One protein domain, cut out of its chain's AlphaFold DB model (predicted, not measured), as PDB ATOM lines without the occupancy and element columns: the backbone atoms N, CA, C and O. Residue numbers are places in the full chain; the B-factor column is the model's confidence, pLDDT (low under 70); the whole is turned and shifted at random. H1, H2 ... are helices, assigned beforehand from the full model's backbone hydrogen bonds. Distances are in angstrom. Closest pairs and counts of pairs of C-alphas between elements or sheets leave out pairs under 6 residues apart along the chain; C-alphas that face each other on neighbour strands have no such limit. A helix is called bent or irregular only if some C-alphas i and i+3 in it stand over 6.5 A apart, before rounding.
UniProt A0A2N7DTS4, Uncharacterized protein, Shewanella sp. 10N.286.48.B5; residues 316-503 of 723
ATOM      1  N   SER A 316     -44.905  50.882 -39.582       79.75
ATOM      2  CA  SER A 316     -45.516  49.593 -39.883       79.75
ATOM      3  C   SER A 316     -44.403  48.569 -40.027       79.75
ATOM      4  O   SER A 316     -43.233  48.951 -40.119       79.75
ATOM      5  N   SER A 317     -44.731  47.283 -40.093       80.12
ATOM      6  CA  SER A 317     -43.726  46.238 -40.336       80.12
ATOM      7  C   SER A 317     -42.947  46.419 -41.648       80.12
ATOM      8  O   SER A 317     -41.852  45.888 -41.800       80.12
ATOM      9  N   LYS A 318     -43.483  47.195 -42.596       82.25
ATOM     10  CA  LYS A 318     -42.868  47.476 -43.904       82.25
ATOM     11  C   LYS A 318     -42.003  48.737 -43.910       82.25
ATOM     12  O   LYS A 318     -41.477  49.118 -44.953       82.25
ATOM     13  N   PHE A 319     -41.880  49.412 -42.769       81.06
ATOM     14  CA  PHE A 319     -41.092  50.630 -42.636       81.06
ATOM     15  C   PHE A 319     -39.611  50.380 -42.972       81.06
ATOM     16  O   PHE A 319     -38.928  49.594 -42.316       81.06
ATOM     17  N   ASN A 320     -39.087  51.105 -43.964       83.25
ATOM     18  CA  ASN A 320     -37.678  51.042 -44.335       83.25
ATOM     19  C   ASN A 320     -36.853  52.091 -43.572       83.25
ATOM     20  O   ASN A 320     -36.837  53.281 -43.904       83.25
ATOM     21  N   TYR A 321     -36.103  51.647 -42.563       87.19
ATOM     22  CA  TYR A 321     -35.270  52.545 -41.760       87.19
ATOM     23  C   TYR A 321     -34.144  53.213 -42.562       87.19
ATOM     24  O   TYR A 321     -33.761  54.339 -42.240       87.19
ATOM     25  N   GLN A 322     -33.649  52.580 -43.631       88.75
ATOM     26  CA  GLN A 322     -32.590  53.146 -44.470       88.75
ATOM     27  C   GLN A 322     -33.080  54.373 -45.246       88.75
ATOM     28  O   GLN A 322     -32.335  55.336 -45.431       88.75
ATOM     29  N   GLU A 323     -34.342  54.372 -45.672       84.50
ATOM     30  CA  GLU A 323     -34.972  55.549 -46.275       84.50
ATOM     31  C   GLU A 323     -35.123  56.673 -45.254       84.50
ATOM     32  O   GLU A 323     -34.825  57.827 -45.567       84.50
ATOM     33  N   LEU A 324     -35.483  56.344 -44.009       82.94
ATOM     34  CA  LEU A 324     -35.564  57.332 -42.936       82.94
ATOM     35  C   LEU A 324     -34.192  57.947 -42.625       82.94
ATOM     36  O   LEU A 324     -34.109  59.165 -42.437       82.94
ATOM     37  N   LEU A 325     -33.124  57.143 -42.616       88.38
ATOM     38  CA  LEU A 325     -31.749  57.619 -42.452       88.38
ATOM     39  C   LEU A 325     -31.351  58.589 -43.572       88.38
ATOM     40  O   LEU A 325     -30.946  59.719 -43.285       88.38
ATOM     41  N   LYS A 326     -31.545  58.187 -44.837       85.19
ATOM     42  CA  LYS A 326     -31.256  59.016 -46.021       85.19
ATOM     43  C   LYS A 326     -32.040  60.325 -45.997       85.19
ATOM     44  O   LYS A 326     -31.464  61.397 -46.160       85.19
ATOM     45  N   PHE A 327     -33.344  60.246 -45.740       78.31
ATOM     46  CA  PHE A 327     -34.225  61.407 -45.703       78.31
ATOM     47  C   PHE A 327     -33.803  62.412 -44.625       78.31
ATOM     48  O   PHE A 327     -33.811  63.623 -44.839       78.31
ATOM     49  N   ASN A 328     -33.423  61.914 -43.448       80.94
ATOM     50  CA  ASN A 328     -32.990  62.751 -42.333       80.94
ATOM     51  C   ASN A 328     -31.503  63.126 -42.403       80.94
ATOM     52  O   ASN A 328     -31.001  63.740 -41.462       80.94
ATOM     53  N   GLN A 329     -30.824  62.832 -43.517       87.62
ATOM     54  CA  GLN A 329     -29.431  63.204 -43.765       87.62
ATOM     55  C   GLN A 329     -28.481  62.678 -42.678       87.62
ATOM     56  O   GLN A 329     -27.573  63.381 -42.236       87.62
ATOM     57  N   PHE A 330     -28.714  61.450 -42.209       89.88
ATOM     58  CA  PHE A 330     -27.758  60.765 -41.348       89.88
ATOM     59  C   PHE A 330     -26.626  60.199 -42.208       89.88
ATOM     60  O   PHE A 330     -26.856  59.354 -43.069       89.88
ATOM     61  N   ASP A 331     -25.403  60.659 -41.961       92.25
ATOM     62  CA  ASP A 331     -24.191  60.106 -42.563       92.25
ATOM     63  C   ASP A 331     -23.506  59.191 -41.543       92.25
ATOM     64  O   ASP A 331     -22.743  59.654 -40.695       92.25
ATOM     65  N   CYS A 332     -23.806  57.890 -41.599       90.88
ATOM     66  CA  CYS A 332     -23.285  56.917 -40.636       90.88
ATOM     67  C   CYS A 332     -21.748  56.963 -40.535       90.88
ATOM     68  O   CYS A 332     -21.205  56.891 -39.434       90.88
ATOM     69  N   GLN A 333     -21.046  57.160 -41.659       89.25
ATOM     70  CA  GLN A 333     -19.581  57.186 -41.686       89.25
ATOM     71  C   GLN A 333     -19.015  58.442 -41.017       89.25
ATOM     72  O   GLN A 333     -18.026  58.363 -40.289       89.25
ATOM     73  N   GLU A 334     -19.617  59.609 -41.247       92.31
ATOM     74  CA  GLU A 334     -19.191  60.861 -40.610       92.31
ATOM     75  C   GLU A 334     -19.584  60.961 -39.134       92.31
ATOM     76  O   GLU A 334     -18.907  61.646 -38.354       92.31
ATOM     77  N   ILE A 335     -20.670  60.297 -38.738       93.88
ATOM     78  CA  ILE A 335     -21.152  60.269 -37.357       93.88
ATOM     79  C   ILE A 335     -20.158  59.534 -36.458       93.88
ATOM     80  O   ILE A 335     -19.777  60.061 -35.409       93.88
ATOM     81  N   ASP A 336     -19.682  58.368 -36.893       92.00
ATOM     82  CA  ASP A 336     -18.784  57.523 -36.101       92.00
ATOM     83  C   ASP A 336     -17.376  58.123 -35.930       92.00
ATOM     84  O   ASP A 336     -16.658  57.775 -34.990       92.00
ATOM     85  N   LYS A 337     -16.988  59.104 -36.759       90.44
ATOM     86  CA  LYS A 337     -15.702  59.822 -36.636       90.44
ATOM     87  C   LYS A 337     -15.603  60.710 -35.395       90.44
ATOM     88  O   LYS A 337     -14.507  61.143 -35.040       90.44
ATOM     89  N   SER A 338     -16.717  61.045 -34.745       88.50
ATOM     90  CA  SER A 338     -16.716  61.938 -33.585       88.50
ATOM     91  C   SER A 338     -17.714  61.492 -32.535       88.50
ATOM     92  O   SER A 338     -18.915  61.467 -32.773       88.50
ATOM     93  N   LEU A 339     -17.234  61.287 -31.309       88.44
ATOM     94  CA  LEU A 339     -18.086  60.940 -30.173       88.44
ATOM     95  C   LEU A 339     -19.192  61.973 -29.902       88.44
ATOM     96  O   LEU A 339     -20.300  61.632 -29.486       88.44
ATOM     97  N   ILE A 340     -18.904  63.252 -30.138       88.69
ATOM     98  CA  ILE A 340     -19.884  64.325 -29.951       88.69
ATOM     99  C   ILE A 340     -20.993  64.203 -30.999       88.69
ATOM    100  O   ILE A 340     -22.170  64.301 -30.642       88.69
ATOM    101  N   ARG A 341     -20.621  63.958 -32.265       91.56
ATOM    102  CA  ARG A 341     -21.576  63.734 -33.359       91.56
ATOM    103  C   ARG A 341     -22.376  62.459 -33.122       91.56
ATOM    104  O   ARG A 341     -23.596  62.537 -33.115       91.56
ATOM    105  N   PHE A 342     -21.715  61.349 -32.799       94.00
ATOM    106  CA  PHE A 342     -22.348  60.085 -32.418       94.00
ATOM    107  C   PHE A 342     -23.425  60.280 -31.348       94.00
ATOM    108  O   PHE A 342     -24.580  59.909 -31.552       94.00
ATOM    109  N   ALA A 343     -23.090  60.920 -30.223       93.19
ATOM    110  CA  ALA A 343     -24.051  61.131 -29.146       93.19
ATOM    111  C   ALA A 343     -25.199  62.067 -29.564       93.19
ATOM    112  O   ALA A 343     -26.341  61.854 -29.160       93.19
ATOM    113  N   HIS A 344     -24.919  63.109 -30.355       94.06
ATOM    114  CA  HIS A 344     -25.941  64.032 -30.848       94.06
ATOM    115  C   HIS A 344     -26.913  63.345 -31.816       94.06
ATOM    116  O   HIS A 344     -28.126  63.398 -31.607       94.06
ATOM    117  N   GLU A 345     -26.387  62.663 -32.831       95.88
ATOM    118  CA  GLU A 345     -27.187  62.008 -33.861       95.88
ATOM    119  C   GLU A 345     -27.917  60.778 -33.318       95.88
ATOM    120  O   GLU A 345     -29.078  60.582 -33.655       95.88
ATOM    121  N   THR A 346     -27.343  60.022 -32.375       95.81
ATOM    122  CA  THR A 346     -28.064  58.925 -31.698       95.81
ATOM    123  C   THR A 346     -29.263  59.439 -30.901       95.81
ATOM    124  O   THR A 346     -30.343  58.850 -30.947       95.81
ATOM    125  N   ILE A 347     -29.120  60.573 -30.199       95.94
ATOM    126  CA  ILE A 347     -30.248  61.215 -29.499       95.94
ATOM    127  C   ILE A 347     -31.325  61.649 -30.499       95.94
ATOM    128  O   ILE A 347     -32.517  61.472 -30.223       95.94
ATOM    129  N   ARG A 348     -30.920  62.226 -31.636       94.94
ATOM    130  CA  ARG A 348     -31.830  62.671 -32.697       94.94
ATOM    131  C   ARG A 348     -32.564  61.490 -33.333       94.94
ATOM    132  O   ARG A 348     -33.780  61.561 -33.474       94.94
ATOM    133  N   TRP A 349     -31.851  60.412 -33.640       95.19
ATOM    134  CA  TRP A 349     -32.392  59.165 -34.172       95.19
ATOM    135  C   TRP A 349     -33.412  58.531 -33.221       95.19
ATOM    136  O   TRP A 349     -34.563  58.323 -33.598       95.19
ATOM    137  N   CYS A 350     -33.046  58.332 -31.950       95.75
ATOM    138  CA  CYS A 350     -33.967  57.786 -30.949       95.75
ATOM    139  C   CYS A 350     -35.204  58.680 -30.781       95.75
ATOM    140  O   CYS A 350     -36.315  58.177 -30.647       95.75
ATOM    141  N   GLY A 351     -35.031  60.007 -30.797       92.75
ATOM    142  CA  GLY A 351     -36.142  60.956 -30.720       92.75
ATOM    143  C   GLY A 351     -37.098  60.863 -31.911       92.75
ATOM    144  O   GLY A 351     -38.308  60.921 -31.714       92.75
ATOM    145  N   LEU A 352     -36.561  60.671 -33.117       90.06
ATOM    146  CA  LEU A 352     -37.347  60.480 -34.333       90.06
ATOM    147  C   LEU A 352     -38.173  59.188 -34.269       90.06
ATOM    148  O   LEU A 352     -39.373  59.222 -34.525       90.06
ATOM    149  N   LEU A 353     -37.561  58.069 -33.873       91.50
ATOM    150  CA  LEU A 353     -38.277  56.802 -33.700       91.50
ATOM    151  C   LEU A 353     -39.356  56.897 -32.608       91.50
ATOM    152  O   LEU A 353     -40.475  56.439 -32.813       91.50
ATOM    153  N   GLN A 354     -39.061  57.545 -31.475       92.00
ATOM    154  CA  GLN A 354     -40.037  57.771 -30.399       92.00
ATOM    155  C   GLN A 354     -41.259  58.571 -30.872       92.00
ATOM    156  O   GLN A 354     -42.384  58.230 -30.516       92.00
ATOM    157  N   GLU A 355     -41.053  59.614 -31.682       88.19
ATOM    158  CA  GLU A 355     -42.139  60.404 -32.275       88.19
ATOM    159  C   GLU A 355     -43.027  59.531 -33.172       88.19
ATOM    160  O   GLU A 355     -44.250  59.542 -33.034       88.19
ATOM    161  N   LYS A 356     -42.417  58.698 -34.022       86.25
ATOM    162  CA  LYS A 356     -43.144  57.776 -34.907       86.25
ATOM    163  C   LYS A 356     -43.935  56.720 -34.143       86.25
ATOM    164  O   LYS A 356     -45.082  56.443 -34.493       86.25
ATOM    165  N   VAL A 357     -43.359  56.169 -33.077       89.81
ATOM    166  CA  VAL A 357     -44.057  55.216 -32.204       89.81
ATOM    167  C   VAL A 357     -45.241  55.883 -31.509       89.81
ATOM    168  O   VAL A 357     -46.323  55.306 -31.494       89.81
ATOM    169  N   ALA A 358     -45.089  57.106 -30.996       88.38
ATOM    170  CA  ALA A 358     -46.193  57.826 -30.361       88.38
ATOM    171  C   ALA A 358     -47.354  58.085 -31.341       88.38
ATOM    172  O   ALA A 358     -48.516  57.853 -31.002       88.38
ATOM    173  N   GLU A 359     -47.052  58.497 -32.578       85.69
ATOM    174  CA  GLU A 359     -48.055  58.655 -33.641       85.69
ATOM    175  C   GLU A 359     -48.776  57.332 -33.959       85.69
ATOM    176  O   GLU A 359     -49.994  57.317 -34.158       85.69
ATOM    177  N   TYR A 360     -48.041  56.215 -34.003       87.19
ATOM    178  CA  TYR A 360     -48.621  54.883 -34.176       87.19
ATOM    179  C   TYR A 360     -49.543  54.511 -33.010       87.19
ATOM    180  O   TYR A 360     -50.686  54.119 -33.240       87.19
ATOM    181  N   GLN A 361     -49.095  54.713 -31.767       86.94
ATOM    182  CA  GLN A 361     -49.859  54.367 -30.570       86.94
ATOM    183  C   GLN A 361     -51.186  55.118 -30.461       86.94
ATOM    184  O   GLN A 361     -52.194  54.533 -30.070       86.94
ATOM    185  N   ILE A 362     -51.202  56.399 -30.837       87.56
ATOM    186  CA  ILE A 362     -52.428  57.209 -30.861       87.56
ATOM    187  C   ILE A 362     -53.414  56.658 -31.894       87.56
ATOM    188  O   ILE A 362     -54.606  56.531 -31.621       87.56
ATOM    189  N   ARG A 363     -52.922  56.317 -33.085       86.50
ATOM    190  CA  ARG A 363     -53.755  55.865 -34.202       86.50
ATOM    191  C   ARG A 363     -54.296  54.450 -34.011       86.50
ATOM    192  O   ARG A 363     -55.452  54.207 -34.332       86.50
ATOM    193  N   GLN A 364     -53.483  53.553 -33.459       88.19
ATOM    194  CA  GLN A 364     -53.823  52.151 -33.198       88.19
ATOM    195  C   GLN A 364     -54.197  51.896 -31.731       88.19
ATOM    196  O   GLN A 364     -54.036  50.789 -31.221       88.19
ATOM    197  N   HIS A 365     -54.705  52.915 -31.029       87.69
ATOM    198  CA  HIS A 365     -54.955  52.854 -29.586       87.69
ATOM    199  C   HIS A 365     -55.812  51.650 -29.165       87.69
ATOM    200  O   HIS A 365     -55.491  50.979 -28.182       87.69
ATOM    201  N   LYS A 366     -56.877  51.349 -29.922       89.50
ATOM    202  CA  LYS A 366     -57.758  50.202 -29.655       89.50
ATOM    203  C   LYS A 366     -56.994  48.878 -29.756       89.50
ATOM    204  O   LYS A 366     -56.969  48.122 -28.791       89.50
ATOM    205  N   LEU A 367     -56.317  48.658 -30.883       90.31
ATOM    206  CA  LEU A 367     -55.540  47.450 -31.160       90.31
ATOM    207  C   LEU A 367     -54.446  47.221 -30.108       90.31
ATOM    208  O   LEU A 367     -54.303  46.123 -29.582       90.31
ATOM    209  N   ILE A 368     -53.721  48.276 -29.732       88.06
ATOM    210  CA  ILE A 368     -52.681  48.205 -28.696       88.06
ATOM    211  C   ILE A 368     -53.282  47.904 -27.325       88.06
ATOM    212  O   ILE A 368     -52.688  47.170 -26.539       88.06
ATOM    213  N   THR A 369     -54.454  48.453 -27.009       88.38
ATOM    214  CA  THR A 369     -55.126  48.177 -25.733       88.38
ATOM    215  C   THR A 369     -55.540  46.708 -25.638       88.38
ATOM    216  O   THR A 369     -55.299  46.075 -24.609       88.38
ATOM    217  N   GLU A 370     -56.100  46.154 -26.713       89.44
ATOM    218  CA  GLU A 370     -56.447  44.731 -26.817       89.44
ATOM    219  C   GLU A 370     -55.195  43.843 -26.743       89.44
ATOM    220  O   GLU A 370     -55.125  42.934 -25.914       89.44
ATOM    221  N   GLY A 371     -54.157  44.164 -27.520       88.31
ATOM    222  CA  GLY A 371     -52.901  43.417 -27.526       88.31
ATOM    223  C   GLY A 371     -52.163  43.447 -26.183       88.31
ATOM    224  O   GLY A 371     -51.625  42.432 -25.733       88.31
ATOM    225  N   ASN A 372     -52.203  44.576 -25.474       87.69
ATOM    226  CA  ASN A 372     -51.662  44.692 -24.119       87.69
ATOM    227  C   ASN A 372     -52.446  43.849 -23.107       87.69
ATOM    228  O   ASN A 372     -51.857  43.336 -22.154       87.69
ATOM    229  N   ALA A 373     -53.764  43.701 -23.280       89.44
ATOM    230  CA  ALA A 373     -54.564  42.829 -22.428       89.44
ATOM    231  C   ALA A 373     -54.166  41.358 -22.619       89.44
ATOM    232  O   ALA A 373     -53.954  40.662 -21.624       89.44
ATOM    233  N   ILE A 374     -53.971  40.926 -23.871       90.38
ATOM    234  CA  ILE A 374     -53.465  39.588 -24.215       90.38
ATOM    235  C   ILE A 374     -52.071  39.368 -23.621       90.38
ATOM    236  O   ILE A 374     -51.858  38.412 -22.879       90.38
ATOM    237  N   THR A 375     -51.141  40.291 -23.871       89.94
ATOM    238  CA  THR A 375     -49.760  40.210 -23.371       89.94
ATOM    239  C   THR A 375     -49.729  40.109 -21.846       89.94
ATOM    240  O   THR A 375     -49.023  39.278 -21.274       89.94
ATOM    241  N   ARG A 376     -50.543  40.922 -21.163       88.62
ATOM    242  CA  ARG A 376     -50.669  40.878 -19.704       88.62
ATOM    243  C   ARG A 376     -51.188  39.528 -19.234       88.62
ATOM    244  O   ARG A 376     -50.681  39.013 -18.245       88.62
ATOM    245  N   ASP A 377     -52.191  38.972 -19.896       88.31
ATOM    246  CA  ASP A 377     -52.745  37.684 -19.504       88.31
ATOM    247  C   ASP A 377     -51.740  36.538 -19.694       88.31
ATOM    248  O   ASP A 377     -51.534  35.755 -18.768       88.31
ATOM    249  N   LEU A 378     -51.020  36.522 -20.822       89.00
ATOM    250  CA  LEU A 378     -49.956  35.553 -21.105       89.00
ATOM    251  C   LEU A 378     -48.757  35.681 -20.153       89.00
ATOM    252  O   LEU A 378     -48.132  34.678 -19.828       89.00
ATOM    253  N   SER A 379     -48.463  36.884 -19.647       87.50
ATOM    254  CA  SER A 379     -47.370  37.135 -18.690       87.50
ATOM    255  C   SER A 379     -47.635  36.639 -17.261       87.50
ATOM    256  O   SER A 379     -46.729  36.628 -16.420       87.50
ATOM    257  N   ARG A 380     -48.878  36.260 -16.930       86.06
ATOM    258  CA  ARG A 380     -49.231  35.834 -15.570       86.06
ATOM    259  C   ARG A 380     -48.523  34.529 -15.233       86.06
ATOM    260  O   ARG A 380     -48.695  33.521 -15.916       86.06
ATOM    261  N   LYS A 381     -47.791  34.524 -14.115       80.19
ATOM    262  CA  LYS A 381     -47.200  33.296 -13.573       80.19
ATOM    263  C   LYS A 381     -48.294  32.257 -13.341       80.19
ATOM    264  O   LYS A 381     -49.269  32.534 -12.633       80.19
ATOM    265  N   ARG A 382     -48.128  31.064 -13.913       75.50
ATOM    266  CA  ARG A 382     -49.030  29.940 -13.650       75.50
ATOM    267  C   ARG A 382     -48.952  29.551 -12.180       75.50
ATOM    268  O   ARG A 382     -47.888  29.555 -11.566       75.50
ATOM    269  N   LYS A 383     -50.105  29.199 -11.611       77.62
ATOM    270  CA  LYS A 383     -50.138  28.521 -10.315       77.62
ATOM    271  C   LYS A 383     -49.506  27.147 -10.498       77.62
ATOM    272  O   LYS A 383     -49.960  26.384 -11.359       77.62
ATOM    273  N   VAL A 384     -48.480  26.875  -9.696       74.88
ATOM    274  CA  VAL A 384     -47.843  25.561  -9.624       74.88
ATOM    275  C   VAL A 384     -48.899  24.560  -9.181       74.88
ATOM    276  O   VAL A 384     -49.559  24.762  -8.162       74.88
ATOM    277  N   ASP A 385     -49.081  23.517  -9.980       82.81
ATOM    278  CA  ASP A 385     -49.923  22.385  -9.622       82.81
ATOM    279  C   ASP A 385     -49.038  21.314  -8.982       82.81
ATOM    280  O   ASP A 385     -48.033  20.899  -9.567       82.81
ATOM    281  N   SER A 386     -49.372  20.908  -7.758       85.62
ATOM    282  CA  SER A 386     -48.621  19.890  -7.023       85.62
ATOM    283  C   SER A 386     -48.762  18.497  -7.633       85.62
ATOM    284  O   SER A 386     -47.911  17.653  -7.374       85.62
ATOM    285  N   ASN A 387     -49.802  18.261  -8.438       88.81
ATOM    286  CA  ASN A 387     -50.125  16.945  -8.987       88.81
ATOM    287  C   ASN A 387     -49.427  16.657 -10.327       88.81
ATOM    288  O   ASN A 387     -49.501  15.531 -10.814       88.81
ATOM    289  N   LEU A 388     -48.770  17.658 -10.923       90.44
ATOM    290  CA  LEU A 388     -48.027  17.512 -12.176       90.44
ATOM    291  C   LEU A 388     -46.561  17.133 -11.928       90.44
ATOM    292  O   LEU A 388     -45.910  17.659 -11.013       90.44
ATOM    293  N   SER A 389     -46.024  16.274 -12.793       91.81
ATOM    294  CA  SER A 389     -44.594  15.962 -12.853       91.81
ATOM    295  C   SER A 389     -43.775  17.174 -13.323       91.81
ATOM    296  O   SER A 389     -44.314  18.168 -13.814       91.81
ATOM    297  N   GLU A 390     -42.451  17.110 -13.178       92.19
ATOM    298  CA  GLU A 390     -41.572  18.195 -13.634       92.19
ATOM    299  C   GLU A 390     -41.593  18.360 -15.161       92.19
ATOM    300  O   GLU A 390     -41.649  19.476 -15.668       92.19
ATOM    301  N   THR A 391     -41.634  17.253 -15.907       93.12
ATOM    302  CA  THR A 391     -41.712  17.285 -17.374       93.12
ATOM    303  C   THR A 391     -43.047  17.845 -17.864       93.12
ATOM    304  O   THR A 391     -43.077  18.617 -18.821       93.12
ATOM    305  N   GLU A 392     -44.147  17.520 -17.178       93.31
ATOM    306  CA  GLU A 392     -45.479  18.067 -17.455       93.31
ATOM    307  C   GLU A 392     -45.525  19.581 -17.212       93.31
ATOM    308  O   GLU A 392     -46.037  20.333 -18.044       93.31
ATOM    309  N   LYS A 393     -44.941  20.050 -16.102       92.25
ATOM    310  CA  LYS A 393     -44.811  21.486 -15.812       92.25
ATOM    311  C   LYS A 393     -43.993  22.193 -16.886       92.25
ATOM    312  O   LYS A 393     -44.453  23.204 -17.413       92.25
ATOM    313  N   GLN A 394     -42.847  21.625 -17.263       92.50
ATOM    314  CA  GLN A 394     -41.971  22.199 -18.279       92.50
ATOM    315  C   GLN A 394     -42.671  22.339 -19.639       92.50
ATOM    316  O   GLN A 394     -42.515  23.370 -20.287       92.50
ATOM    317  N   LEU A 395     -43.473  21.356 -20.073       92.88
ATOM    318  CA  LEU A 395     -44.242  21.461 -21.323       92.88
ATOM    319  C   LEU A 395     -45.207  22.656 -21.290       92.88
ATOM    320  O   LEU A 395     -45.242  23.452 -22.229       92.88
ATOM    321  N   LEU A 396     -45.972  22.798 -20.203       92.44
ATOM    322  CA  LEU A 396     -46.936  23.891 -20.048       92.44
ATOM    323  C   LEU A 396     -46.249  25.264 -19.945       92.44
ATOM    324  O   LEU A 396     -46.775  26.251 -20.462       92.44
ATOM    325  N   GLU A 397     -45.085  25.336 -19.296       91.00
ATOM    326  CA  GLU A 397     -44.271  26.554 -19.212       91.00
ATOM    327  C   GLU A 397     -43.653  26.929 -20.562       91.00
ATOM    328  O   GLU A 397     -43.722  28.094 -20.962       91.00
ATOM    329  N   ASN A 398     -43.114  25.956 -21.301       92.50
ATOM    330  CA  ASN A 398     -42.563  26.167 -22.641       92.50
ATOM    331  C   ASN A 398     -43.638  26.683 -23.602       92.50
ATOM    332  O   ASN A 398     -43.411  27.664 -24.307       92.50
ATOM    333  N   ARG A 399     -44.835  26.084 -23.575       93.19
ATOM    334  CA  ARG A 399     -45.984  26.523 -24.378       93.19
ATOM    335  C   ARG A 399     -46.379  27.966 -24.082       93.19
ATOM    336  O   ARG A 399     -46.562  28.762 -25.002       93.19
ATOM    337  N   GLN A 400     -46.489  28.316 -22.799       90.75
ATOM    338  CA  GLN A 400     -46.818  29.680 -22.387       90.75
ATOM    339  C   GLN A 400     -45.729  30.672 -22.805       90.75
ATOM    340  O   GLN A 400     -46.049  31.762 -23.276       90.75
ATOM    341  N   THR A 401     -44.461  30.295 -22.639       91.94
ATOM    342  CA  THR A 401     -43.304  31.124 -23.002       91.94
ATOM    343  C   THR A 401     -43.296  31.389 -24.502       91.94
ATOM    344  O   THR A 401     -43.236  32.546 -24.906       91.94
ATOM    345  N   PHE A 402     -43.491  30.351 -25.318       93.69
ATOM    346  CA  PHE A 402     -43.619  30.476 -26.767       93.69
ATOM    347  C   PHE A 402     -44.750  31.438 -27.164       93.69
ATOM    348  O   PHE A 402     -44.529  32.382 -27.927       93.69
ATOM    349  N   MET A 403     -45.956  31.246 -26.613       93.06
ATOM    350  CA  MET A 403     -47.090  32.136 -26.885       93.06
ATOM    351  C   MET A 403     -46.798  33.576 -26.457       93.06
ATOM    352  O   MET A 403     -47.108  34.505 -27.199       93.06
ATOM    353  N   PHE A 404     -46.194  33.778 -25.284       91.88
ATOM    354  CA  PHE A 404     -45.822  35.105 -24.806       91.88
ATOM    355  C   PHE A 404     -44.815  35.768 -25.748       91.88
ATOM    356  O   PHE A 404     -45.059  36.882 -26.189       91.88
ATOM    357  N   GLU A 405     -43.722  35.099 -26.107       89.88
ATOM    358  CA  GLU A 405     -42.682  35.666 -26.976       89.88
ATOM    359  C   GLU A 405     -43.223  36.068 -28.352       89.88
ATOM    360  O   GLU A 405     -42.888  37.138 -28.870       89.88
ATOM    361  N   ARG A 406     -44.098  35.242 -28.932       90.69
ATOM    362  CA  ARG A 406     -44.647  35.470 -30.273       90.69
ATOM    363  C   ARG A 406     -45.829  36.432 -30.306       90.69
ATOM    364  O   ARG A 406     -46.003  37.118 -31.308       90.69
ATOM    365  N   LEU A 407     -46.600  36.535 -29.226       91.00
ATOM    366  CA  LEU A 407     -47.788  37.397 -29.136       91.00
ATOM    367  C   LEU A 407     -47.587  38.610 -28.214       91.00
ATOM    368  O   LEU A 407     -48.552  39.303 -27.887       91.00
ATOM    369  N   ASN A 408     -46.350  38.894 -27.793       91.00
ATOM    370  CA  ASN A 408     -46.031  40.096 -27.029       91.00
ATOM    371  C   ASN A 408     -46.159  41.341 -27.919       91.00
ATOM    372  O   ASN A 408     -45.267  41.692 -28.696       91.00
ATOM    373  N   MET A 409     -47.291  42.017 -27.763       88.69
ATOM    374  CA  MET A 409     -47.661  43.240 -28.472       88.69
ATOM    375  C   MET A 409     -47.328  44.506 -27.667       88.69
ATOM    376  O   MET A 409     -47.740  45.606 -28.040       88.69
ATOM    377  N   ASP A 410     -46.596  44.374 -26.554       85.62
ATOM    378  CA  ASP A 410     -46.256  45.507 -25.702       85.62
ATOM    379  C   ASP A 410     -45.149  46.374 -26.324       85.62
ATOM    380  O   ASP A 410     -43.962  46.034 -26.346       85.62
ATOM    381  N   MET A 411     -45.542  47.566 -26.780       86.38
ATOM    382  CA  MET A 411     -44.630  48.582 -27.314       86.38
ATOM    383  C   MET A 411     -43.764  49.257 -26.239       86.38
ATOM    384  O   MET A 411     -42.808  49.958 -26.578       86.38
ATOM    385  N   ASN A 412     -44.052  49.064 -24.948       85.62
ATOM    386  CA  ASN A 412     -43.301  49.697 -23.864       85.62
ATOM    387  C   ASN A 412     -41.840  49.243 -23.829       85.62
ATOM    388  O   ASN A 412     -40.976  50.059 -23.518       85.62
ATOM    389  N   ILE A 413     -41.544  47.984 -24.176       87.44
ATOM    390  CA  ILE A 413     -40.166  47.470 -24.194       87.44
ATOM    391  C   ILE A 413     -39.330  48.205 -25.259       87.44
ATOM    392  O   ILE A 413     -38.326  48.823 -24.887       87.44
ATOM    393  N   PRO A 414     -39.736  48.250 -26.547       90.81
ATOM    394  CA  PRO A 414     -39.044  49.063 -27.541       90.81
ATOM    395  C   PRO A 414     -38.902  50.541 -27.154       90.81
ATOM    396  O   PRO A 414     -37.825  51.121 -27.296       90.81
ATOM    397  N   ILE A 415     -39.956  51.151 -26.604       91.62
ATOM    398  CA  ILE A 415     -39.937  52.558 -26.168       91.62
ATOM    399  C   ILE A 415     -38.923  52.781 -25.039       91.62
ATOM    400  O   ILE A 415     -38.160  53.753 -25.074       91.62
ATOM    401  N   ALA A 416     -38.891  51.886 -24.051       93.50
ATOM    402  CA  ALA A 416     -37.952  51.938 -22.937       93.50
ATOM    403  C   ALA A 416     -36.506  51.754 -23.415       93.50
ATOM    404  O   ALA A 416     -35.617  52.476 -22.962       93.50
ATOM    405  N   ASN A 417     -36.272  50.863 -24.381       94.38
ATOM    406  CA  ASN A 417     -34.955  50.658 -24.983       94.38
ATOM    407  C   ASN A 417     -34.470  51.912 -25.728       94.38
ATOM    408  O   ASN A 417     -33.348  52.363 -25.486       94.38
ATOM    409  N   LEU A 418     -35.326  52.555 -26.532       96.12
ATOM    410  CA  LEU A 418     -35.010  53.844 -27.168       96.12
ATOM    411  C   LEU A 418     -34.704  54.937 -26.131       96.12
ATOM    412  O   LEU A 418     -33.759  55.717 -26.286       96.12
ATOM    413  N   ALA A 419     -35.482  54.996 -25.046       95.56
ATOM    414  CA  ALA A 419     -35.251  55.941 -23.958       95.56
ATOM    415  C   ALA A 419     -33.919  55.674 -23.235       95.56
ATOM    416  O   ALA A 419     -33.193  56.622 -22.925       95.56
ATOM    417  N   SER A 420     -33.571  54.403 -23.018       96.81
ATOM    418  CA  SER A 420     -32.299  53.975 -22.430       96.81
ATOM    419  C   SER A 420     -31.111  54.377 -23.307       96.81
ATOM    420  O   SER A 420     -30.188  55.028 -22.816       96.81
ATOM    421  N   MET A 421     -31.158  54.099 -24.615       95.62
ATOM    422  CA  MET A 421     -30.114  54.501 -25.572       95.62
ATOM    423  C   MET A 421     -29.900  56.024 -25.570       95.62
ATOM    424  O   MET A 421     -28.771  56.519 -25.469       95.62
ATOM    425  N   LYS A 422     -30.997  56.791 -25.586       95.19
ATOM    426  CA  LYS A 422     -30.972  58.255 -25.486       95.19
ATOM    427  C   LYS A 422     -30.362  58.733 -24.166       95.19
ATOM    428  O   LYS A 422     -29.553  59.663 -24.166       95.19
ATOM    429  N   LEU A 423     -30.719  58.107 -23.042       95.88
ATOM    430  CA  LEU A 423     -30.187  58.441 -21.719       95.88
ATOM    431  C   LEU A 423     -28.683  58.164 -21.622       95.88
ATOM    432  O   LEU A 423     -27.946  58.999 -21.094       95.88
ATOM    433  N   GLN A 424     -28.213  57.043 -22.171       94.06
ATOM    434  CA  GLN A 424     -26.786  56.722 -22.243       94.06
ATOM    435  C   GLN A 424     -26.018  57.808 -23.012       94.06
ATOM    436  O   GLN A 424     -25.021  58.329 -22.512       94.06
ATOM    437  N   CYS A 425     -26.540  58.263 -24.154       94.69
ATOM    438  CA  CYS A 425     -25.934  59.356 -24.921       94.69
ATOM    439  C   CYS A 425     -25.972  60.709 -24.188       94.69
ATOM    440  O   CYS A 425     -25.009  61.478 -24.234       94.69
ATOM    441  N   LEU A 426     -27.046  61.009 -23.452       93.69
ATOM    442  CA  LEU A 426     -27.105  62.200 -22.594       93.69
ATOM    443  C   LEU A 426     -26.068  62.139 -21.463       93.69
ATOM    444  O   LEU A 426     -25.449  63.156 -21.142       93.69
ATOM    445  N   ASN A 427     -25.843  60.961 -20.884       93.38
ATOM    446  CA  ASN A 427     -24.811  60.750 -19.873       93.38
ATOM    447  C   ASN A 427     -23.402  60.908 -20.458       93.38
ATOM    448  O   ASN A 427     -22.561  61.527 -19.805       93.38
ATOM    449  N   LEU A 428     -23.163  60.465 -21.700       91.00
ATOM    450  CA  LEU A 428     -21.912  60.740 -22.419       91.00
ATOM    451  C   LEU A 428     -21.669  62.250 -22.561       91.00
ATOM    452  O   LEU A 428     -20.588  62.729 -22.220       91.00
ATOM    453  N   LYS A 429     -22.683  63.026 -22.965       90.81
ATOM    454  CA  LYS A 429     -22.574  64.496 -23.053       90.81
ATOM    455  C   LYS A 429     -22.290  65.144 -21.694       90.81
ATOM    456  O   LYS A 429     -21.476  66.060 -21.614       90.81
ATOM    457  N   LYS A 430     -22.921  64.661 -20.615       91.19
ATOM    458  CA  LYS A 430     -22.651  65.132 -19.242       91.19
ATOM    459  C   LYS A 430     -21.224  64.804 -18.792       91.19
ATOM    460  O   LYS A 430     -20.583  65.653 -18.180       91.19
ATOM    461  N   LYS A 431     -20.727  63.596 -19.086       90.88
ATOM    462  CA  LYS A 431     -19.346  63.184 -18.783       90.88
ATOM    463  C   LYS A 431     -18.350  64.077 -19.521       90.88
ATOM    464  O   LYS A 431     -17.455  64.612 -18.880       90.88
ATOM    465  N   LEU A 432     -18.579  64.338 -20.810       89.06
ATOM    466  CA  LEU A 432     -17.763  65.259 -21.603       89.06
ATOM    467  C   LEU A 432     -17.732  66.677 -21.009       89.06
ATOM    468  O   LEU A 432     -16.665  67.260 -20.878       89.06
ATOM    469  N   PHE A 433     -18.884  67.212 -20.592       87.62
ATOM    470  CA  PHE A 433     -18.947  68.530 -19.953       87.62
ATOM    471  C   PHE A 433     -18.104  68.602 -18.671       87.62
ATOM    472  O   PHE A 433     -17.413  69.590 -18.454       87.62
ATOM    473  N   ARG A 434     -18.115  67.546 -17.845       89.31
ATOM    474  CA  ARG A 434     -17.301  67.480 -16.617       89.31
ATOM    475  C   ARG A 434     -15.801  67.435 -16.910       89.31
ATOM    476  O   ARG A 434     -15.035  68.040 -16.173       89.31
ATOM    477  N   LEU A 435     -15.390  66.753 -17.982       90.38
ATOM    478  CA  LEU A 435     -13.979  66.663 -18.383       90.38
ATOM    479  C   LEU A 435     -13.381  68.019 -18.779       90.38
ATOM    480  O   LEU A 435     -12.180  68.213 -18.618       90.38
ATOM    481  N   ASN A 436     -14.203  68.966 -19.240       83.69
ATOM    482  CA  ASN A 436     -13.748  70.317 -19.583       83.69
ATOM    483  C   ASN A 436     -13.275  71.130 -18.365       83.69
ATOM    484  O   ASN A 436     -12.622  72.153 -18.541       83.69
ATOM    485  N   SER A 437     -13.626  70.710 -17.149       87.50
ATOM    486  CA  SER A 437     -13.254  71.379 -15.893       87.50
ATOM    487  C   SER A 437     -12.329  70.523 -15.023       87.50
ATOM    488  O   SER A 437     -12.183  70.803 -13.839       87.50
ATOM    489  N   ASP A 438     -11.748  69.459 -15.585       90.81
ATOM    490  CA  ASP A 438     -10.873  68.526 -14.874       90.81
ATOM    491  C   ASP A 438      -9.395  68.914 -15.035       90.81
ATOM    492  O   ASP A 438      -8.939  69.168 -16.153       90.81
ATOM    493  N   ASP A 439      -8.633  68.883 -13.938       88.50
ATOM    494  CA  ASP A 439      -7.204  69.233 -13.907       88.50
ATOM    495  C   ASP A 439      -6.342  68.374 -14.859       88.50
ATOM    496  O   ASP A 439      -5.300  68.823 -15.329       88.50
ATOM    497  N   ASN A 440      -6.793  67.157 -15.203       89.62
ATOM    498  CA  ASN A 440      -6.172  66.256 -16.186       89.62
ATOM    499  C   ASN A 440      -7.056  66.048 -17.433       89.62
ATOM    500  O   ASN A 440      -7.055  64.971 -18.047       89.62
ATOM    501  N   GLY A 441      -7.821  67.074 -17.815       87.44
ATOM    502  CA  GLY A 441      -8.847  67.014 -18.858       87.44
ATOM    503  C   GLY A 441      -8.374  66.420 -20.189       87.44
ATOM    504  O   GLY A 441      -9.042  65.540 -20.721       87.44
ATOM    505  N   LEU A 442      -7.201  66.809 -20.709       88.00
ATOM    506  CA  LEU A 442      -6.702  66.322 -22.010       88.00
ATOM    507  C   LEU A 442      -6.402  64.813 -22.024       88.00
ATOM    508  O   LEU A 442      -6.770  64.119 -22.972       88.00
ATOM    509  N   VAL A 443      -5.779  64.287 -20.963       89.38
ATOM    510  CA  VAL A 443      -5.473  62.850 -20.845       89.38
ATOM    511  C   VAL A 443      -6.766  62.047 -20.719       89.38
ATOM    512  O   VAL A 443      -6.962  61.052 -21.420       89.38
ATOM    513  N   LYS A 444      -7.689  62.512 -19.871       90.19
ATOM    514  CA  LYS A 444      -8.990  61.863 -19.675       90.19
ATOM    515  C   LYS A 444      -9.888  61.960 -20.914       90.19
ATOM    516  O   LYS A 444     -10.649  61.031 -21.166       90.19
ATOM    517  N   LEU A 445      -9.782  63.022 -21.718       89.44
ATOM    518  CA  LEU A 445     -10.456  63.138 -23.018       89.44
ATOM    519  C   LEU A 445      -9.940  62.099 -24.021       89.44
ATOM    520  O   LEU A 445     -10.748  61.477 -24.709       89.44
ATOM    521  N   GLY A 446      -8.624  61.860 -24.068       85.88
ATOM    522  CA  GLY A 446      -8.037  60.797 -24.890       85.88
ATOM    523  C   GLY A 446      -8.555  59.408 -24.503       85.88
ATOM    524  O   GLY A 446      -9.028  58.662 -25.358       85.88
ATOM    525  N   GLN A 447      -8.566  59.100 -23.199       88.56
ATOM    526  CA  GLN A 447      -9.131  57.850 -22.670       88.56
ATOM    527  C   GLN A 447     -10.623  57.713 -23.003       88.56
ATOM    528  O   GLN A 447     -11.058  56.682 -23.514       88.56
ATOM    529  N   PHE A 448     -11.398  58.779 -22.793       87.19
ATOM    530  CA  PHE A 448     -12.828  58.820 -23.100       87.19
ATOM    531  C   PHE A 448     -13.125  58.601 -24.593       87.19
ATOM    532  O   PHE A 448     -14.094  57.921 -24.945       87.19
ATOM    533  N   SER A 449     -12.276  59.127 -25.484       85.12
ATOM    534  CA  SER A 449     -12.383  58.905 -26.930       85.12
ATOM    535  C   SER A 449     -12.147  57.440 -27.314       85.12
ATOM    536  O   SER A 449     -12.791  56.950 -28.238       85.12
ATOM    537  N   SER A 450     -11.274  56.732 -26.591       84.94
ATOM    538  CA  SER A 450     -10.923  55.328 -26.858       84.94
ATOM    539  C   SER A 450     -11.903  54.283 -26.301       84.94
ATOM    540  O   SER A 450     -11.742  53.099 -26.580       84.94
ATOM    541  N   GLU A 451     -12.919  54.690 -25.528       86.44
ATOM    542  CA  GLU A 451     -13.917  53.758 -24.980       86.44
ATOM    543  C   GLU A 451     -14.660  53.007 -26.112       86.44
ATOM    544  O   GLU A 451     -15.136  53.651 -27.056       86.44
ATOM    545  N   PRO A 452     -14.778  51.664 -26.041       87.06
ATOM    546  CA  PRO A 452     -15.453  50.874 -27.067       87.06
ATOM    547  C   PRO A 452     -16.956  51.165 -27.084       87.06
ATOM    548  O   PRO A 452     -17.585  51.341 -26.039       87.06
ATOM    549  N   ARG A 453     -17.538  51.213 -28.285       86.44
ATOM    550  CA  ARG A 453     -18.957  51.511 -28.512       86.44
ATOM    551  C   ARG A 453     -19.438  50.900 -29.830       86.44
ATOM    552  O   ARG A 453     -18.626  50.659 -30.720       86.44
ATOM    553  N   ALA A 454     -20.742  50.654 -29.937       92.56
ATOM    554  CA  ALA A 454     -21.370  50.260 -31.198       92.56
ATOM    555  C   ALA A 454     -21.282  51.397 -32.232       92.56
ATOM    556  O   ALA A 454     -21.277  52.568 -31.846       92.56
ATOM    557  N   SER A 455     -21.242  51.049 -33.520       94.56
ATOM    558  CA  SER A 455     -21.383  52.021 -34.610       94.56
ATOM    559  C   SER A 455     -22.791  52.609 -34.630       94.56
ATOM    560  O   SER A 455     -23.755  51.967 -34.197       94.56
ATOM    561  N   PHE A 456     -22.931  53.825 -35.153       96.12
ATOM    562  CA  PHE A 456     -24.245  54.442 -35.325       96.12
ATOM    563  C   PHE A 456     -25.146  53.598 -36.233       96.12
ATOM    564  O   PHE A 456     -26.334  53.472 -35.955       96.12
ATOM    565  N   ASP A 457     -24.572  52.973 -37.261       95.06
ATOM    566  CA  ASP A 457     -25.297  52.099 -38.187       95.06
ATOM    567  C   ASP A 457     -25.945  50.906 -37.466       95.06
ATOM    568  O   ASP A 457     -27.149  50.690 -37.585       95.06
ATOM    569  N   LEU A 458     -25.189  50.221 -36.596       95.38
ATOM    570  CA  LEU A 458     -25.710  49.113 -35.792       95.38
ATOM    571  C   LEU A 458     -26.766  49.586 -34.785       95.38
ATOM    572  O   LEU A 458     -27.755  48.895 -34.545       95.38
ATOM    573  N   VAL A 459     -26.579  50.765 -34.180       95.69
ATOM    574  CA  VAL A 459     -27.592  51.355 -33.290       95.69
ATOM    575  C   VAL A 459     -28.881  51.637 -34.063       95.69
ATOM    576  O   VAL A 459     -29.968  51.341 -33.558       95.69
ATOM    577  N   ALA A 460     -28.776  52.187 -35.274       95.19
ATOM    578  CA  ALA A 460     -29.915  52.501 -36.122       95.19
ATOM    579  C   ALA A 460     -30.663  51.241 -36.570       95.19
ATOM    580  O   ALA A 460     -31.875  51.162 -36.368       95.19
ATOM    581  N   GLU A 461     -29.942  50.243 -37.080       95.25
ATOM    582  CA  GLU A 461     -30.496  48.950 -37.480       95.25
ATOM    583  C   GLU A 461     -31.172  48.250 -36.299       95.25
ATOM    584  O   GLU A 461     -32.371  47.999 -36.342       95.25
ATOM    585  N   ASN A 462     -30.460  48.026 -35.191       95.31
ATOM    586  CA  ASN A 462     -31.002  47.300 -34.042       95.31
ATOM    587  C   ASN A 462     -32.257  47.973 -33.456       95.31
ATOM    588  O   ASN A 462     -33.234  47.307 -33.113       95.31
ATOM    589  N   SER A 463     -32.250  49.305 -33.341       94.38
ATOM    590  CA  SER A 463     -33.410  50.037 -32.820       94.38
ATOM    591  C   SER A 463     -34.603  50.042 -33.782       94.38
ATOM    592  O   SER A 463     -35.742  50.009 -33.313       94.38
ATOM    593  N   ALA A 464     -34.367  50.035 -35.097       91.94
ATOM    594  CA  ALA A 464     -35.419  49.894 -36.098       91.94
ATOM    595  C   ALA A 464     -35.973  48.464 -36.172       91.94
ATOM    596  O   ALA A 464     -37.191  48.294 -36.185       91.94
ATOM    597  N   THR A 465     -35.114  47.444 -36.161       91.62
ATOM    598  CA  THR A 465     -35.508  46.027 -36.185       91.62
ATOM    599  C   THR A 465     -36.363  45.683 -34.976       91.62
ATOM    600  O   THR A 465     -37.459  45.162 -35.130       91.62
ATOM    601  N   MET A 466     -35.957  46.108 -33.777       91.56
ATOM    602  CA  MET A 466     -36.747  45.919 -32.557       91.56
ATOM    603  C   MET A 466     -38.171  46.499 -32.662       91.56
ATOM    604  O   MET A 466     -39.120  45.910 -32.139       91.56
ATOM    605  N   LEU A 467     -38.335  47.663 -33.304       91.31
ATOM    606  CA  LEU A 467     -39.658  48.242 -33.554       91.31
ATOM    607  C   LEU A 467     -40.423  47.466 -34.619       91.31
ATOM    608  O   LEU A 467     -41.606  47.197 -34.435       91.31
ATOM    609  N   THR A 468     -39.746  47.100 -35.703       90.00
ATOM    610  CA  THR A 468     -40.316  46.335 -36.817       90.00
ATOM    611  C   THR A 468     -40.861  44.998 -36.325       90.00
ATOM    612  O   THR A 468     -42.004  44.669 -36.615       90.00
ATOM    613  N   ASP A 469     -40.117  44.295 -35.473       89.56
ATOM    614  CA  ASP A 469     -40.543  43.041 -34.849       89.56
ATOM    615  C   ASP A 469     -41.791  43.210 -33.981       89.56
ATOM    616  O   ASP A 469     -42.698  42.378 -34.009       89.56
ATOM    617  N   ALA A 470     -41.862  44.292 -33.201       90.06
ATOM    618  CA  ALA A 470     -43.041  44.585 -32.390       90.06
ATOM    619  C   ALA A 470     -44.266  44.905 -33.256       90.06
ATOM    620  O   ALA A 470     -45.367  44.442 -32.959       90.06
ATOM    621  N   LEU A 471     -44.071  45.641 -34.349       90.62
ATOM    622  CA  LEU A 471     -45.132  45.974 -35.297       90.62
ATOM    623  C   LEU A 471     -45.610  44.743 -36.061       90.62
ATOM    624  O   LEU A 471     -46.815  44.564 -36.170       90.62
ATOM    625  N   MET A 472     -44.705  43.858 -36.495       90.06
ATOM    626  CA  MET A 472     -45.062  42.584 -37.132       90.06
ATOM    627  C   MET A 472     -46.017  41.768 -36.261       90.06
ATOM    628  O   MET A 472     -47.012  41.259 -36.765       90.06
ATOM    629  N   ARG A 473     -45.770  41.686 -34.946       90.75
ATOM    630  CA  ARG A 473     -46.665  40.975 -34.015       90.75
ATOM    631  C   ARG A 473     -48.039  41.638 -33.898       90.75
ATOM    632  O   ARG A 473     -49.054  40.948 -33.885       90.75
ATOM    633  N   ILE A 474     -48.076  42.968 -33.813       91.19
ATOM    634  CA  ILE A 474     -49.328  43.733 -33.701       91.19
ATOM    635  C   ILE A 474     -50.158  43.623 -34.986       91.19
ATOM    636  O   ILE A 474     -51.364  43.402 -34.915       91.19
ATOM    637  N   GLU A 475     -49.519  43.760 -36.145       90.00
ATOM    638  CA  GLU A 475     -50.162  43.664 -37.459       90.00
ATOM    639  C   GLU A 475     -50.625  42.232 -37.744       90.00
ATOM    640  O   GLU A 475     -51.761  42.032 -38.160       90.00
ATOM    641  N   PHE A 476     -49.821  41.221 -37.397       90.50
ATOM    642  CA  PHE A 476     -50.253  39.825 -37.476       90.50
ATOM    643  C   PHE A 476     -51.522  39.574 -36.650       90.50
ATOM    644  O   PHE A 476     -52.463  38.956 -37.147       90.50
ATOM    645  N   TYR A 477     -51.586  40.079 -35.412       91.38
ATOM    646  CA  TYR A 477     -52.799  39.977 -34.596       91.38
ATOM    647  C   TYR A 477     -53.973  40.755 -35.201       91.38
ATOM    648  O   TYR A 477     -55.103  40.276 -35.151       91.38
ATOM    649  N   GLN A 478     -53.729  41.932 -35.782       90.94
ATOM    650  CA  GLN A 478     -54.768  42.710 -36.455       90.94
ATOM    651  C   GLN A 478     -55.435  41.897 -37.570       90.94
ATOM    652  O   GLN A 478     -56.665  41.861 -37.639       90.94
ATOM    653  N   ASP A 479     -54.629  41.210 -38.376       89.19
ATOM    654  CA  ASP A 479     -55.103  40.422 -39.513       89.19
ATOM    655  C   ASP A 479     -55.677  39.056 -39.085       89.19
ATOM    656  O   ASP A 479     -56.549  38.512 -39.758       89.19
ATOM    657  N   ASN A 480     -55.259  38.518 -37.929       90.00
ATOM    658  CA  ASN A 480     -55.563  37.144 -37.495       90.00
ATOM    659  C   ASN A 480     -56.205  37.046 -36.099       90.00
ATOM    660  O   ASN A 480     -56.106  36.017 -35.425       90.00
ATOM    661  N   SER A 481     -56.873  38.100 -35.628       89.50
ATOM    662  CA  SER A 481     -57.366  38.183 -34.241       89.50
ATOM    663  C   SER A 481     -58.275  37.017 -33.831       89.50
ATOM    664  O   SER A 481     -58.164  36.521 -32.709       89.50
ATOM    665  N   ALA A 482     -59.147  36.538 -34.725       89.56
ATOM    666  CA  ALA A 482     -60.028  35.401 -34.454       89.56
ATOM    667  C   ALA A 482     -59.235  34.105 -34.203       89.56
ATOM    668  O   ALA A 482     -59.475  33.423 -33.207       89.56
ATOM    669  N   LEU A 483     -58.247  33.818 -35.057       91.31
ATOM    670  CA  LEU A 483     -57.346  32.674 -34.918       91.31
ATOM    671  C   LEU A 483     -56.560  32.746 -33.606       91.31
ATOM    672  O   LEU A 483     -56.582  31.804 -32.816       91.31
ATOM    673  N   VAL A 484     -55.897  33.877 -33.349       92.38
ATOM    674  CA  VAL A 484     -55.052  34.049 -32.158       92.38
ATOM    675  C   VAL A 484     -55.868  33.871 -30.878       92.38
ATOM    676  O   VAL A 484     -55.449  33.153 -29.970       92.38
ATOM    677  N   ASN A 485     -57.058  34.473 -30.805       92.38
ATOM    678  CA  ASN A 485     -57.926  34.336 -29.637       92.38
ATOM    679  C   ASN A 485     -58.437  32.898 -29.458       92.38
ATOM    680  O   ASN A 485     -58.492  32.417 -28.324       92.38
ATOM    681  N   ALA A 486     -58.755  32.193 -30.548       93.38
ATOM    682  CA  ALA A 486     -59.149  30.788 -30.496       93.38
ATOM    683  C   ALA A 486     -58.007  29.887 -29.991       93.38
ATOM    684  O   ALA A 486     -58.240  29.041 -29.131       93.38
ATOM    685  N   LEU A 487     -56.764  30.114 -30.429       94.56
ATOM    686  CA  LEU A 487     -55.595  29.366 -29.945       94.56
ATOM    687  C   LEU A 487     -55.301  29.634 -28.466       94.56
ATOM    688  O   LEU A 487     -55.052  28.693 -27.715       94.56
ATOM    689  N   ILE A 488     -55.373  30.893 -28.019       94.00
ATOM    690  CA  ILE A 488     -55.229  31.242 -26.594       94.00
ATOM    691  C   ILE A 488     -56.316  30.554 -25.761       94.00
ATOM    692  O   ILE A 488     -56.056  30.092 -24.650       94.00
ATOM    693  N   HIS A 489     -57.548  30.500 -26.272       94.06
ATOM    694  CA  HIS A 489     -58.636  29.814 -25.589       94.06
ATOM    695  C   HIS A 489     -58.395  28.303 -25.515       94.06
ATOM    696  O   HIS A 489     -58.475  27.739 -24.422       94.06
ATOM    697  N   ALA A 490     -58.027  27.675 -26.635       95.00
ATOM    698  CA  ALA A 490     -57.696  26.258 -26.694       95.00
ATOM    699  C   ALA A 490     -56.577  25.905 -25.707       95.00
ATOM    700  O   ALA A 490     -56.726  24.971 -24.928       95.00
ATOM    701  N   GLU A 491     -55.502  26.695 -25.656       94.88
ATOM    702  CA  GLU A 491     -54.388  26.485 -24.727       94.88
ATOM    703  C   GLU A 491     -54.835  26.476 -23.258       94.88
ATOM    704  O   GLU A 491     -54.421  25.608 -22.480       94.88
ATOM    705  N   LYS A 492     -55.703  27.420 -22.877       92.81
ATOM    706  CA  LYS A 492     -56.226  27.529 -21.511       92.81
ATOM    707  C   LYS A 492     -57.132  26.364 -21.151       92.81
ATOM    708  O   LYS A 492     -56.992  25.816 -20.056       92.81
ATOM    709  N   GLU A 493     -58.049  25.999 -22.044       94.94
ATOM    710  CA  GLU A 493     -58.960  24.875 -21.818       94.94
ATOM    711  C   GLU A 493     -58.188  23.560 -21.738       94.94
ATOM    712  O   GLU A 493     -58.383  22.806 -20.791       94.94
ATOM    713  N   TRP A 494     -57.236  23.328 -22.642       95.62
ATOM    714  CA  TRP A 494     -56.374  22.148 -22.615       95.62
ATOM    715  C   TRP A 494     -55.508  22.084 -21.357       95.62
ATOM    716  O   TRP A 494     -55.451  21.050 -20.701       95.62
ATOM    717  N   THR A 495     -54.911  23.201 -20.935       92.75
ATOM    718  CA  THR A 495     -54.163  23.259 -19.670       92.75
ATOM    719  C   THR A 495     -55.042  22.913 -18.469       92.75
ATOM    720  O   THR A 495     -54.608  22.220 -17.547       92.75
ATOM    721  N   LYS A 496     -56.263  23.449 -18.428       92.88
ATOM    722  CA  LYS A 496     -57.208  23.215 -17.334       92.88
ATOM    723  C   LYS A 496     -57.665  21.758 -17.311       92.88
ATOM    724  O   LYS A 496     -57.664  21.151 -16.243       92.88
ATOM    725  N   ASP A 497     -58.009  21.213 -18.471       94.69
ATOM    726  CA  ASP A 497     -58.383  19.815 -18.678       94.69
ATOM    727  C   ASP A 497     -57.261  18.858 -18.249       94.69
ATOM    728  O   ASP A 497     -57.465  17.974 -17.417       94.69
ATOM    729  N   PHE A 498     -56.031  19.121 -18.693       93.50
ATOM    730  CA  PHE A 498     -54.869  18.310 -18.341       93.50
ATOM    731  C   PHE A 498     -54.537  18.354 -16.840       93.50
ATOM    732  O   PHE A 498     -54.014  17.395 -16.289       93.50
ATOM    733  N   LYS A 499     -54.872  19.431 -16.122       92.62
ATOM    734  CA  LYS A 499     -54.791  19.449 -14.647       92.62
ATOM    735  C   LYS A 499     -55.935  18.678 -13.989       92.62
ATOM    736  O   LYS A 499     -55.739  18.023 -12.960       92.62
ATOM    737  N   ALA A 500     -57.131  18.742 -14.571       93.12
ATOM    738  CA  ALA A 500     -58.299  18.024 -14.075       93.12
ATOM    739  C   ALA A 500     -58.094  16.502 -14.128       93.12
ATOM    740  O   ALA A 500     -58.513  15.813 -13.197       93.12
ATOM    741  N   ILE A 501     -57.362  15.986 -15.126       93.56
ATOM    742  CA  ILE A 501     -57.113  14.542 -15.235       93.56
ATOM    743  C   ILE A 501     -56.359  13.971 -14.029       93.56
ATOM    744  O   ILE A 501     -56.690  12.897 -13.533       93.56
ATOM    745  N   LYS A 502     -55.384  14.719 -13.494       89.81
ATOM    746  CA  LYS A 502     -54.567  14.304 -12.341       89.81
ATOM    747  C   LYS A 502     -55.273  14.487 -10.999       89.81
ATOM    748  O   LYS A 502     -54.723  14.102  -9.971       89.81
ATOM    749  N   SER A 503     -56.457  15.097 -10.999       90.88
ATOM    750  CA  SER A 503     -57.224  15.413  -9.798       90.88
ATOM    751  C   SER A 503     -58.642  14.851  -9.898       90.88
ATOM    752  O   SER A 503     -58.878  13.715  -9.502       90.88
TER     753      SER A 503
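Overview. This is residues 316 to 503 of the 723 residues of an uncharacterized protein of Shewanella sp. 10N.286.48.B5 (UniProt A0A2N7DTS4). Two arms meet at a corner as a loose V: one is a bundle of three long helices, H3, H6 and H8a, and the other has H5 and H8b loosely side by side. The bent helix H8 runs through both arms, H4 sits by the corner, the short H1 and H2 pack on H8a, and H7 folds back at the far end of H6. The printed part has 188 residues with eight named helices, H1 to H8 in chain order, and no named strand; its class is all helix. It is loose, with a radius of gyration of the C-alphas of 22.7 A, and spans 73 by 37 by 23 A.

Arrangement. H8, residues 456 to 503, was assigned as one helix by its hydrogen bonds but is bent: C-alphas 479 and 482 are 8.7 A apart. Its arms, H8a with residues 456 to 479 and H8b with residues 482 to 503, are about perpendicular at 79 degrees. H8 is the hub, touching six other helices. With residues 456 to 464 alone, H8a touches H3, residues 339 to 363, the same way at a shallow tilt of 10 degrees; the closest C-alphas, of Phe 342 and Phe 456, are 6.6 A apart. H3 touches H6, residues 412 to 435, opposite ways at a shallow tilt of 26 degrees, with the C-alphas of Ala 343 and Cys 425 closest at 5.0 A. H6 touches H8a with residues 414 to 418 alone, opposite ways at 18 degrees, a shallow tilt; the C-alphas of Pro 414 and Leu 467 are closest at 6.1 A. H3, H6 and H8a form an up and down bundle, each running against the one before it in the chain. H4, residues 365 to 378, touches H8a about perpendicular at 90 degrees, closest at the C-alphas of Gly 371 and Ile 474, 7.1 A. H4 forms a hairpin with H5, residues 390 to 407; the C-alphas of Leu 378 and Phe 404 are closest at 5.6 A. H5 and H8b are close but not clearly touching, with the C-alphas of Leu 396 and Thr 495 closest at 7.3 A. Every O i to N i+4 pair is within hydrogen-bond range in H1 to H7 and H8a, and 16 of 18 are in H8b.

Along the chain. H8a begins at C-alpha 456, (-24.245, 54.442, -35.325), and is 34.2 A long; H8b is 31.9 A long and ends at C-alpha 503, (-57.224, 15.413, -9.798). H3 is 36.3 A long, H6 34.3 A and H5 25.4 A. H1, residues 321 to 327, only just touches H8a, with 3 pairs of C-alphas within 8 A; those of Tyr 321 and Ala 464 are closest at 6.3 A. H2, residues 332 to 336, touches H8a at the C-alphas of Cys 332 and Asp 457, the closest, 5.8 A apart. H7, residues 441 to 450, forms a hairpin with H6; the C-alphas of Leu 435 and Gly 441 are closest at 5.2 A.

Size, cuts and confidence. The two C-alphas farthest apart, of Asp 439 and Ile 501, are 74.1 A apart. The printed part has no cut, and the link from H4 to H5, 11 residues, is long. No printed residue has a pLDDT under 70.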